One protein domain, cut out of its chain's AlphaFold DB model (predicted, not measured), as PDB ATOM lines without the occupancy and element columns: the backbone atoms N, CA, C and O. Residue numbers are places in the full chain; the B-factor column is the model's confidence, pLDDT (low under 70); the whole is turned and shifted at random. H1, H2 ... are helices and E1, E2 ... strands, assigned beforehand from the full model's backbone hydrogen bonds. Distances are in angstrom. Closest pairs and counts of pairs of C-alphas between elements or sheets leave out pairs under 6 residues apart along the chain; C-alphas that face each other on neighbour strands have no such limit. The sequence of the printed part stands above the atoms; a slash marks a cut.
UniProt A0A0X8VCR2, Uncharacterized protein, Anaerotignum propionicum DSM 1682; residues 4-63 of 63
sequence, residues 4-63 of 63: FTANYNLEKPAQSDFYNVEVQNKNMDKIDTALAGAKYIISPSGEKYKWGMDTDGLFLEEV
ATOM      1  N   PHE A   4     104.059  95.378  93.690       85.81
ATOM      2  CA  PHE A   4     103.638  94.188  92.951       85.81
ATOM      3  C   PHE A   4     102.178  94.291  92.515       85.81
ATOM      4  O   PHE A   4     101.342  94.892  93.188       85.81
ATOM      5  N   THR A   5     101.847  93.701  91.366       83.50
ATOM      6  CA  THR A   5     100.455  93.622  90.900       83.50
ATOM      7  C   THR A   5      99.650  92.634  91.747       83.50
ATOM      8  O   THR A   5     100.147  91.547  92.035       83.50
ATOM      9  N   ALA A   6      98.380  92.927  92.026       79.81
ATOM     10  CA  ALA A   6      97.546  92.113  92.918       79.81
ATOM     11  C   ALA A   6      97.263  90.672  92.433       79.81
ATOM     12  O   ALA A   6      97.178  89.767  93.254       79.81
ATOM     13  N   ASN A   7      97.123  90.447  91.121       81.19
ATOM     14  CA  ASN A   7      96.642  89.158  90.595       81.19
ATOM     15  C   ASN A   7      97.755  88.117  90.418       81.19
ATOM     16  O   ASN A   7      97.595  86.964  90.799       81.19
ATOM     17  N   TYR A   8      98.885  88.526  89.832       80.06
ATOM     18  CA  TYR A   8      99.973  87.614  89.443       80.06
ATOM     19  C   TYR A   8     101.310  87.948  90.112       80.06
ATOM     20  O   TYR A   8     102.348  87.401  89.738       80.06
ATOM     21  N   ASN A   9     101.292  88.855  91.098       85.25
ATOM     22  CA  ASN A   9     102.476  89.298  91.834       85.25
ATOM     23  C   ASN A   9     103.652  89.637  90.891       85.25
ATOM     24  O   ASN A   9     104.786  89.181  91.077       85.25
ATOM     25  N   LEU A  10     103.338  90.353  89.807       86.50
ATOM     26  CA  LEU A  10     104.307  90.869  88.850       86.50
ATOM     27  C   LEU A  10     104.998  92.060  89.483       86.50
ATOM     28  O   LEU A  10     104.334  92.918  90.067       86.50
ATOM     29  N   GLU A  11     106.314  92.102  89.363       88.88
ATOM     30  CA  GLU A  11     107.102  93.210  89.874       88.88
ATOM     31  C   GLU A  11     106.777  94.459  89.058       88.88
ATOM     32  O   GLU A  11     106.846  94.456  87.832       88.88
ATOM     33  N   LYS A  12     106.367  95.522  89.735       84.81
ATOM     34  CA  LYS A  12     106.043  96.814  89.150       84.81
ATOM     35  C   LYS A  12     107.167  97.777  89.530       84.81
ATOM     36  O   LYS A  12     107.160  98.296  90.649       84.81
ATOM     37  N   PRO A  13     108.131  98.013  88.621       82.38
ATOM     38  CA  PRO A  13     109.182  98.994  88.847       82.38
ATOM     39  C   PRO A  13     108.562 100.368  89.115       82.38
ATOM     40  O   PRO A  13     107.537 100.719  88.515       82.38
ATOM     41  N   ALA A  14     109.173 101.154  89.999       81.19
ATOM     42  CA  ALA A  14     108.765 102.537  90.177       81.19
ATOM     43  C   ALA A  14     109.091 103.342  88.911       81.19
ATOM     44  O   ALA A  14     109.997 103.006  88.153       81.19
ATOM     45  N   GLN A  15     108.396 104.460  88.693       77.69
ATOM     46  CA  GLN A  15     108.673 105.330  87.541       77.69
ATOM     47  C   GLN A  15     110.111 105.888  87.552       77.69
ATOM     48  O   GLN A  15     110.651 106.232  86.504       77.69
ATOM     49  N   SER A  16     110.716 105.989  88.736       81.50
ATOM     50  CA  SER A  16     112.105 106.406  88.932       81.50
ATOM     51  C   SER A  16     113.126 105.278  88.759       81.50
ATOM     52  O   SER A  16     114.320 105.568  88.725       81.50
ATOM     53  N   ASP A  17     112.693 104.017  88.696       81.31
ATOM     54  CA  ASP A  17     113.591 102.880  88.506       81.31
ATOM     55  C   ASP A  17     113.977 102.756  87.028       81.31
ATOM     56  O   ASP A  17     113.161 102.937  86.121       81.31
ATOM     57  N   PHE A  18     115.241 102.423  86.769       83.19
ATOM     58  CA  PHE A  18     115.691 102.127  85.413       83.19
ATOM     59  C   PHE A  18     115.024 100.854  84.892       83.19
ATOM     60  O   PHE A  18     114.808  99.891  85.631       83.19
ATOM     61  N   TYR A  19     114.738 100.831  83.589       82.44
ATOM     62  CA  TYR A  19     114.145  99.668  82.942       82.44
ATOM     63  C   TYR A  19     115.077  98.453  83.049       82.44
ATOM     64  O   TYR A  19     116.164  98.440  82.471       82.44
ATOM     65  N   ASN A  20     114.635  97.426  83.775       86.81
ATOM     66  CA  ASN A  20     115.346  96.162  83.905       86.81
ATOM     67  C   ASN A  20     114.667  95.087  83.044       86.81
ATOM     68  O   ASN A  20     113.558  94.637  83.340       86.81
ATOM     69  N   VAL A  21     115.366  94.656  81.992       86.56
ATOM     70  CA  VAL A  21     114.907  93.611  81.064       86.56
ATOM     71  C   VAL A  21     114.657  92.286  81.790       86.56
ATOM     72  O   VAL A  21     113.724  91.569  81.452       86.56
ATOM     73  N   GLU A  22     115.440  91.961  82.819       88.88
ATOM     74  CA  GLU A  22     115.272  90.721  83.580       88.88
ATOM     75  C   GLU A  22     113.947  90.704  84.354       88.88
ATOM     76  O   GLU A  22     113.243  89.695  84.367       88.88
ATOM     77  N   VAL A  23     113.583  91.838  84.962       87.81
ATOM     78  CA  VAL A  23     112.298  92.006  85.658       87.81
ATOM     79  C   VAL A  23     111.147  91.877  84.670       87.81
ATOM     80  O   VAL A  23     110.152  91.207  84.949       87.81
ATOM     81  N   GLN A  24     111.299  92.470  83.484       88.06
ATOM     82  CA  GLN A  24     110.292  92.347  82.443       88.06
ATOM     83  C   GLN A  24     110.134  90.892  81.985       88.06
ATOM     84  O   GLN A  24     109.004  90.406  81.982       88.06
ATOM     85  N   ASN A  25     111.228  90.188  81.676       90.12
ATOM     86  CA  ASN A  25     111.174  88.800  81.208       90.12
ATOM     87  C   ASN A  25     110.515  87.893  82.256       90.12
ATOM     88  O   ASN A  25     109.604  87.139  81.935       90.12
ATOM     89  N   LYS A  26     110.876  88.047  83.538       90.75
ATOM     90  CA  LYS A  26     110.233  87.307  84.639       90.75
ATOM     91  C   LYS A  26     108.733  87.574  84.736       90.75
ATOM     92  O   LYS A  26     107.962  86.672  85.062       90.75
ATOM     93  N   ASN A  27     108.306  88.812  84.496       90.62
ATOM     94  CA  ASN A  27     106.887  89.143  84.478       90.62
ATOM     95  C   ASN A  27     106.179  88.558  83.252       90.62
ATOM     96  O   ASN A  27     105.065  88.059  83.388       90.62
ATOM     97  N   MET A  28     106.820  88.588  82.081       88.50
ATOM     98  CA  MET A  28     106.304  87.974  80.856       88.50
ATOM     99  C   MET A  28     106.118  86.470  81.016       88.50
ATOM    100  O   MET A  28     105.038  85.986  80.708       88.50
ATOM    101  N   ASP A  29     107.092  85.749  81.574       89.12
ATOM    102  CA  ASP A  29     106.993  84.299  81.795       89.12
ATOM    103  C   ASP A  29     105.809  83.939  82.706       89.12
ATOM    104  O   ASP A  29     105.079  82.971  82.469       89.12
ATOM    105  N   LYS A  30     105.571  84.748  83.749       87.81
ATOM    106  CA  LYS A  30     104.412  84.588  84.642       87.81
ATOM    107  C   LYS A  30     103.094  84.840  83.916       87.81
ATOM    108  O   LYS A  30     102.138  84.098  84.133       87.81
ATOM    109  N   ILE A  31     103.034  85.884  83.087       86.88
ATOM    110  CA  ILE A  31     101.851  86.209  82.284       86.88
ATOM    111  C   ILE A  31     101.580  85.093  81.273       86.88
ATOM    112  O   ILE A  31     100.444  84.637  81.180       86.88
ATOM    113  N   ASP A  32     102.606  84.626  80.566       84.88
ATOM    114  CA  ASP A  32     102.505  83.551  79.582       84.88
ATOM    115  C   ASP A  32     102.014  82.253  80.231       84.88
ATOM    116  O   ASP A  32     101.015  81.681  79.801       84.88
ATOM    117  N   THR A  33     102.606  81.863  81.363       80.75
ATOM    118  CA  THR A  33     102.159  80.692  82.134       80.75
ATOM    119  C   THR A  33     100.711  80.841  82.600       80.75
ATOM    120  O   THR A  33      99.927  79.895  82.523       80.75
ATOM    121  N   ALA A  34     100.325  82.025  83.084       76.81
ATOM    122  CA  ALA A  34      98.960  82.284  83.525       76.81
ATOM    123  C   ALA A  34      97.959  82.244  82.364       76.81
ATOM    124  O   ALA A  34      96.867  81.712  82.537       76.81
ATOM    125  N   LEU A  35      98.320  82.748  81.184       76.50
ATOM    126  CA  LEU A  35      97.506  82.674  79.967       76.50
ATOM    127  C   LEU A  35      97.410  81.237  79.435       76.50
ATOM    128  O   LEU A  35      96.327  80.785  79.065       76.50
ATOM    129  N   ALA A  36      98.510  80.488  79.469       71.12
ATOM    130  CA  ALA A  36      98.547  79.072  79.119       71.12
ATOM    131  C   ALA A  36      97.795  78.187  80.130       71.12
ATOM    132  O   ALA A  36      97.328  77.110  79.771       71.12
ATOM    133  N   GLY A  37      97.668  78.621  81.386       62.09
ATOM    134  CA  GLY A  37      96.836  77.982  82.407       62.09
ATOM    135  C   GLY A  37      95.375  78.419  82.339       62.09
ATOM    136  O   GLY A  37      94.486  77.618  82.624       62.09
ATOM    137  N   ALA A  38      95.121  79.659  81.905       58.28
ATOM    138  CA  ALA A  38      93.779  80.169  81.680       58.28
ATOM    139  C   ALA A  38      93.042  79.302  80.669       58.28
ATOM    140  O   ALA A  38      91.855  79.152  80.882       58.28
ATOM    141  N   LYS A  39      93.767  78.684  79.715       61.19
ATOM    142  CA  LYS A  39      93.437  77.722  78.636       61.19
ATOM    143  C   LYS A  39      92.219  76.793  78.793       61.19
ATOM    144  O   LYS A  39      91.825  76.161  77.824       61.19
ATOM    145  N   TYR A  40      91.584  76.718  79.953       62.28
ATOM    146  CA  TYR A  40      90.323  76.031  80.196       62.28
ATOM    147  C   TYR A  40      89.145  77.022  80.294       62.28
ATOM    148  O   TYR A  40      89.004  77.712  81.303       62.28
ATOM    149  N   ILE A  41      88.264  77.090  79.286       63.66
ATOM    150  CA  ILE A  41      86.984  77.805  79.406       63.66
ATOM    151  C   ILE A  41      86.055  76.861  80.154       63.66
ATOM    152  O   ILE A  41      85.803  75.748  79.699       63.66
ATOM    153  N   ILE A  42      85.548  77.290  81.305       61.94
ATOM    154  CA  ILE A  42      84.452  76.587  81.969       61.94
ATOM    155  C   ILE A  42      83.168  77.144  81.364       61.94
ATOM    156  O   ILE A  42      82.892  78.341  81.473       61.94
ATOM    157  N   SER A  43      82.416  76.294  80.676       62.75
ATOM    158  CA  SER A  43      81.105  76.667  80.153       62.75
ATOM    159  C   SER A  43      80.138  77.006  81.295       62.75
ATOM    160  O   SER A  43      80.323  76.560  82.431       62.75
ATOM    161  N   PRO A  44      79.051  77.742  81.018       63.31
ATOM    162  CA  PRO A  44      77.987  77.967  81.997       63.31
ATOM    163  C   PRO A  44      77.359  76.666  82.533       63.31
ATOM    164  O   PRO A  44      76.778  76.676  83.616       63.31
ATOM    165  N   SER A  45      77.482  75.557  81.793       68.69
ATOM    166  CA  SER A  45      77.060  74.202  82.171       68.69
ATOM    167  C   SER A  45      78.080  73.450  83.041       68.69
ATOM    168  O   SER A  45      77.759  72.381  83.552       68.69
ATOM    169  N   GLY A  46      79.278  74.002  83.266       68.88
ATOM    170  CA  GLY A  46      80.324  73.414  84.112       68.88
ATOM    171  C   GLY A  46      81.305  72.486  83.387       68.88
ATOM    172  O   GLY A  46      82.238  71.982  84.012       68.88
ATOM    173  N   GLU A  47      81.138  72.288  82.081       69.94
ATOM    174  CA  GLU A  47      82.065  71.521  81.238       69.94
ATOM    175  C   GLU A  47      83.340  72.332  80.987       69.94
ATOM    176  O   GLU A  47      83.283  73.548  80.756       69.94
ATOM    177  N   LYS A  48      84.490  71.660  81.051       70.81
ATOM    178  CA  LYS A  48      85.808  72.266  80.859       70.81
ATOM    179  C   LYS A  48      86.218  72.095  79.408       70.81
ATOM    180  O   LYS A  48      86.260  70.979  78.916       70.81
ATOM    181  N   TYR A  49      86.600  73.183  78.760       69.94
ATOM    182  CA  TYR A  49      87.089  73.161  77.389       69.94
ATOM    183  C   TYR A  49      88.513  73.685  77.348       69.94
ATOM    184  O   TYR A  49      88.747  74.832  77.719       69.94
ATOM    185  N   LYS A  50      89.467  72.887  76.871       69.94
ATOM    186  CA  LYS A  50      90.780  73.385  76.460       69.94
ATOM    187  C   LYS A  50      90.585  74.243  75.220       69.94
ATOM    188  O   LYS A  50      90.292  73.716  74.153       69.94
ATOM    189  N   TRP A  51      90.767  75.549  75.339       69.50
ATOM    190  CA  TRP A  51      90.980  76.396  74.174       69.50
ATOM    191  C   TRP A  51      92.456  76.365  73.804       69.50
ATOM    192  O   TRP A  51      93.304  76.236  74.665       69.50
ATOM    193  N   GLY A  52      92.838  76.499  72.551       67.19
ATOM    194  CA  GLY A  52      94.247  76.610  72.200       67.19
ATOM    195  C   GLY A  52      94.415  77.092  70.782       67.19
ATOM    196  O   GLY A  52      93.442  77.215  70.053       67.19
ATOM    197  N   MET A  53      95.647  77.410  70.411       61.75
ATOM    198  CA  MET A  53      95.982  77.756  69.039       61.75
ATOM    199  C   MET A  53      97.028  76.754  68.569       61.75
ATOM    200  O   MET A  53      98.072  76.620  69.211       61.75
ATOM    201  N   ASP A  54      96.709  75.992  67.531       72.38
ATOM    202  CA  ASP A  54      97.643  75.102  66.845       72.38
ATOM    203  C   ASP A  54      98.030  75.697  65.479       72.38
ATOM    204  O   ASP A  54      97.797  76.877  65.200       72.38
ATOM    205  N   THR A  55      98.683  74.895  64.640       70.38
ATOM    206  CA  THR A  55      99.069  75.272  63.274       70.38
ATOM    207  C   THR A  55      97.887  75.500  62.337       70.38
ATOM    208  O   THR A  55      98.063  76.154  61.310       70.38
ATOM    209  N   ASP A  56      96.709  74.990  62.683       71.94
ATOM    210  CA  ASP A  56      95.499  75.000  61.866       71.94
ATOM    211  C   ASP A  56      94.463  76.029  62.363       71.94
ATOM    212  O   ASP A  56      93.549  76.400  61.621       71.94
ATOM    213  N   GLY A  57      94.633  76.574  63.572       65.81
ATOM    214  CA  GLY A  57      93.892  77.726  64.079       65.81
ATOM    215  C   GLY A  57      93.521  77.629  65.557       65.81
ATOM    216  O   GLY A  57      94.175  76.964  66.356       65.81
ATOM    217  N   LEU A  58      92.474  78.365  65.947       68.69
ATOM    218  CA  LEU A  58      91.913  78.298  67.296       68.69
ATOM    219  C   LEU A  58      91.102  77.000  67.445       68.69
ATOM    220  O   LEU A  58      90.096  76.831  66.760       68.69
ATOM    221  N   PHE A  59      91.495  76.128  68.370       69.19
ATOM    222  CA  PHE A  59      90.759  74.916  68.722       69.19
ATOM    223  C   PHE A  59      90.084  75.044  70.093       69.19
ATOM    224  O   PHE A  59      90.592  75.718  70.993       69.19
ATOM    225  N   LEU A  60      88.927  74.397  70.245       69.50
ATOM    226  CA  LEU A  60      88.245  74.177  71.521       69.50
ATOM    227  C   LEU A  60      87.948  72.680  71.650       69.50
ATOM    228  O   LEU A  60      87.209  72.130  70.836       69.50
ATOM    229  N   GLU A  61      88.524  72.035  72.661       68.25
ATOM    230  CA  GLU A  61      88.378  70.604  72.936       68.25
ATOM    231  C   GLU A  61      87.795  70.402  74.340       68.25
ATOM    232  O   GLU A  61      88.285  70.994  75.303       68.25
ATOM    233  N   GLU A  62      86.743  69.597  74.471       68.06
ATOM    234  CA  GLU A  62      86.170  69.218  75.771       68.06
ATOM    235  C   GLU A  62      87.161  68.335  76.556       68.06
ATOM    236  O   GLU A  62      87.824  67.474  75.976       68.06
ATOM    237  N   VAL A  63      87.313  68.586  77.860       65.44
ATOM    238  CA  VAL A  63      88.296  67.934  78.751       65.44
ATOM    239  C   VAL A  63      87.643  66.936  79.683       65.44
ATOM    240  O   VAL A  63      86.717  67.349  80.417       65.44
TER     241      VAL A  63
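This is residues 4 to 63 of the 63 residues of an uncharacterized protein of Anaerotignum propionicum DSM 1682 (UniProt A0A0X8VCR2). One straight helix, H1, has a small three-stranded sheet at its last end, and before its first end a long stretch with no named element, residues 4 to 20, that folds back along the helix. Residues 14 to 22 stand free and stick out at the end far from the sheet. The printed part has 60 residues, with one named helix and three named strands in the order H1, E1, E2, E3; the sheet runs E1, E2, E3, antiparallel, and the class is mixed, helices and strands. The whole is extended, with a radius of gyration of the C-alphas of 16.2 A, and flat, spanning 47 by 28 by 13 A.

Start at C-alpha 4, at (103.638, 94.188, 92.951), and pass residues 4 to 20. Find C-alpha 21 at (114.907, 93.611, 81.064); from there H1, residues 21 to 38, runs 25.0 A. Next come E1, residues 40 to 42, and E2, residues 48 to 53, 16.5 A long. E3, residues 58 to 62, is 13.7 A long and ends at C-alpha 62, at (86.170, 69.218, 75.771).

E1, E2 and E3 form a meander, each strand the antiparallel neighbour of the one before. In the hairpin E1 and E2, at 140 degrees, look for N 41 and O 49, 2.8 A apart and within hydrogen-bond range. In the hairpin E2 and E3, at 158 degrees, N 50 and O 61 are within that range at 2.7 A. H1 only grazes the sheet, with its residues 36 to 38. In H1 every O i to N i+4 pair is within hydrogen-bond range.

The C-alphas farthest apart are those of Ser 16 and Ser 45, 48.1 A. The printed part has no cut, and the three links between named elements are tight. Mean pLDDT of the printed part is 76.3; look for values under 70 at residues 37 to 47, 49 to 53 and 57 to 63.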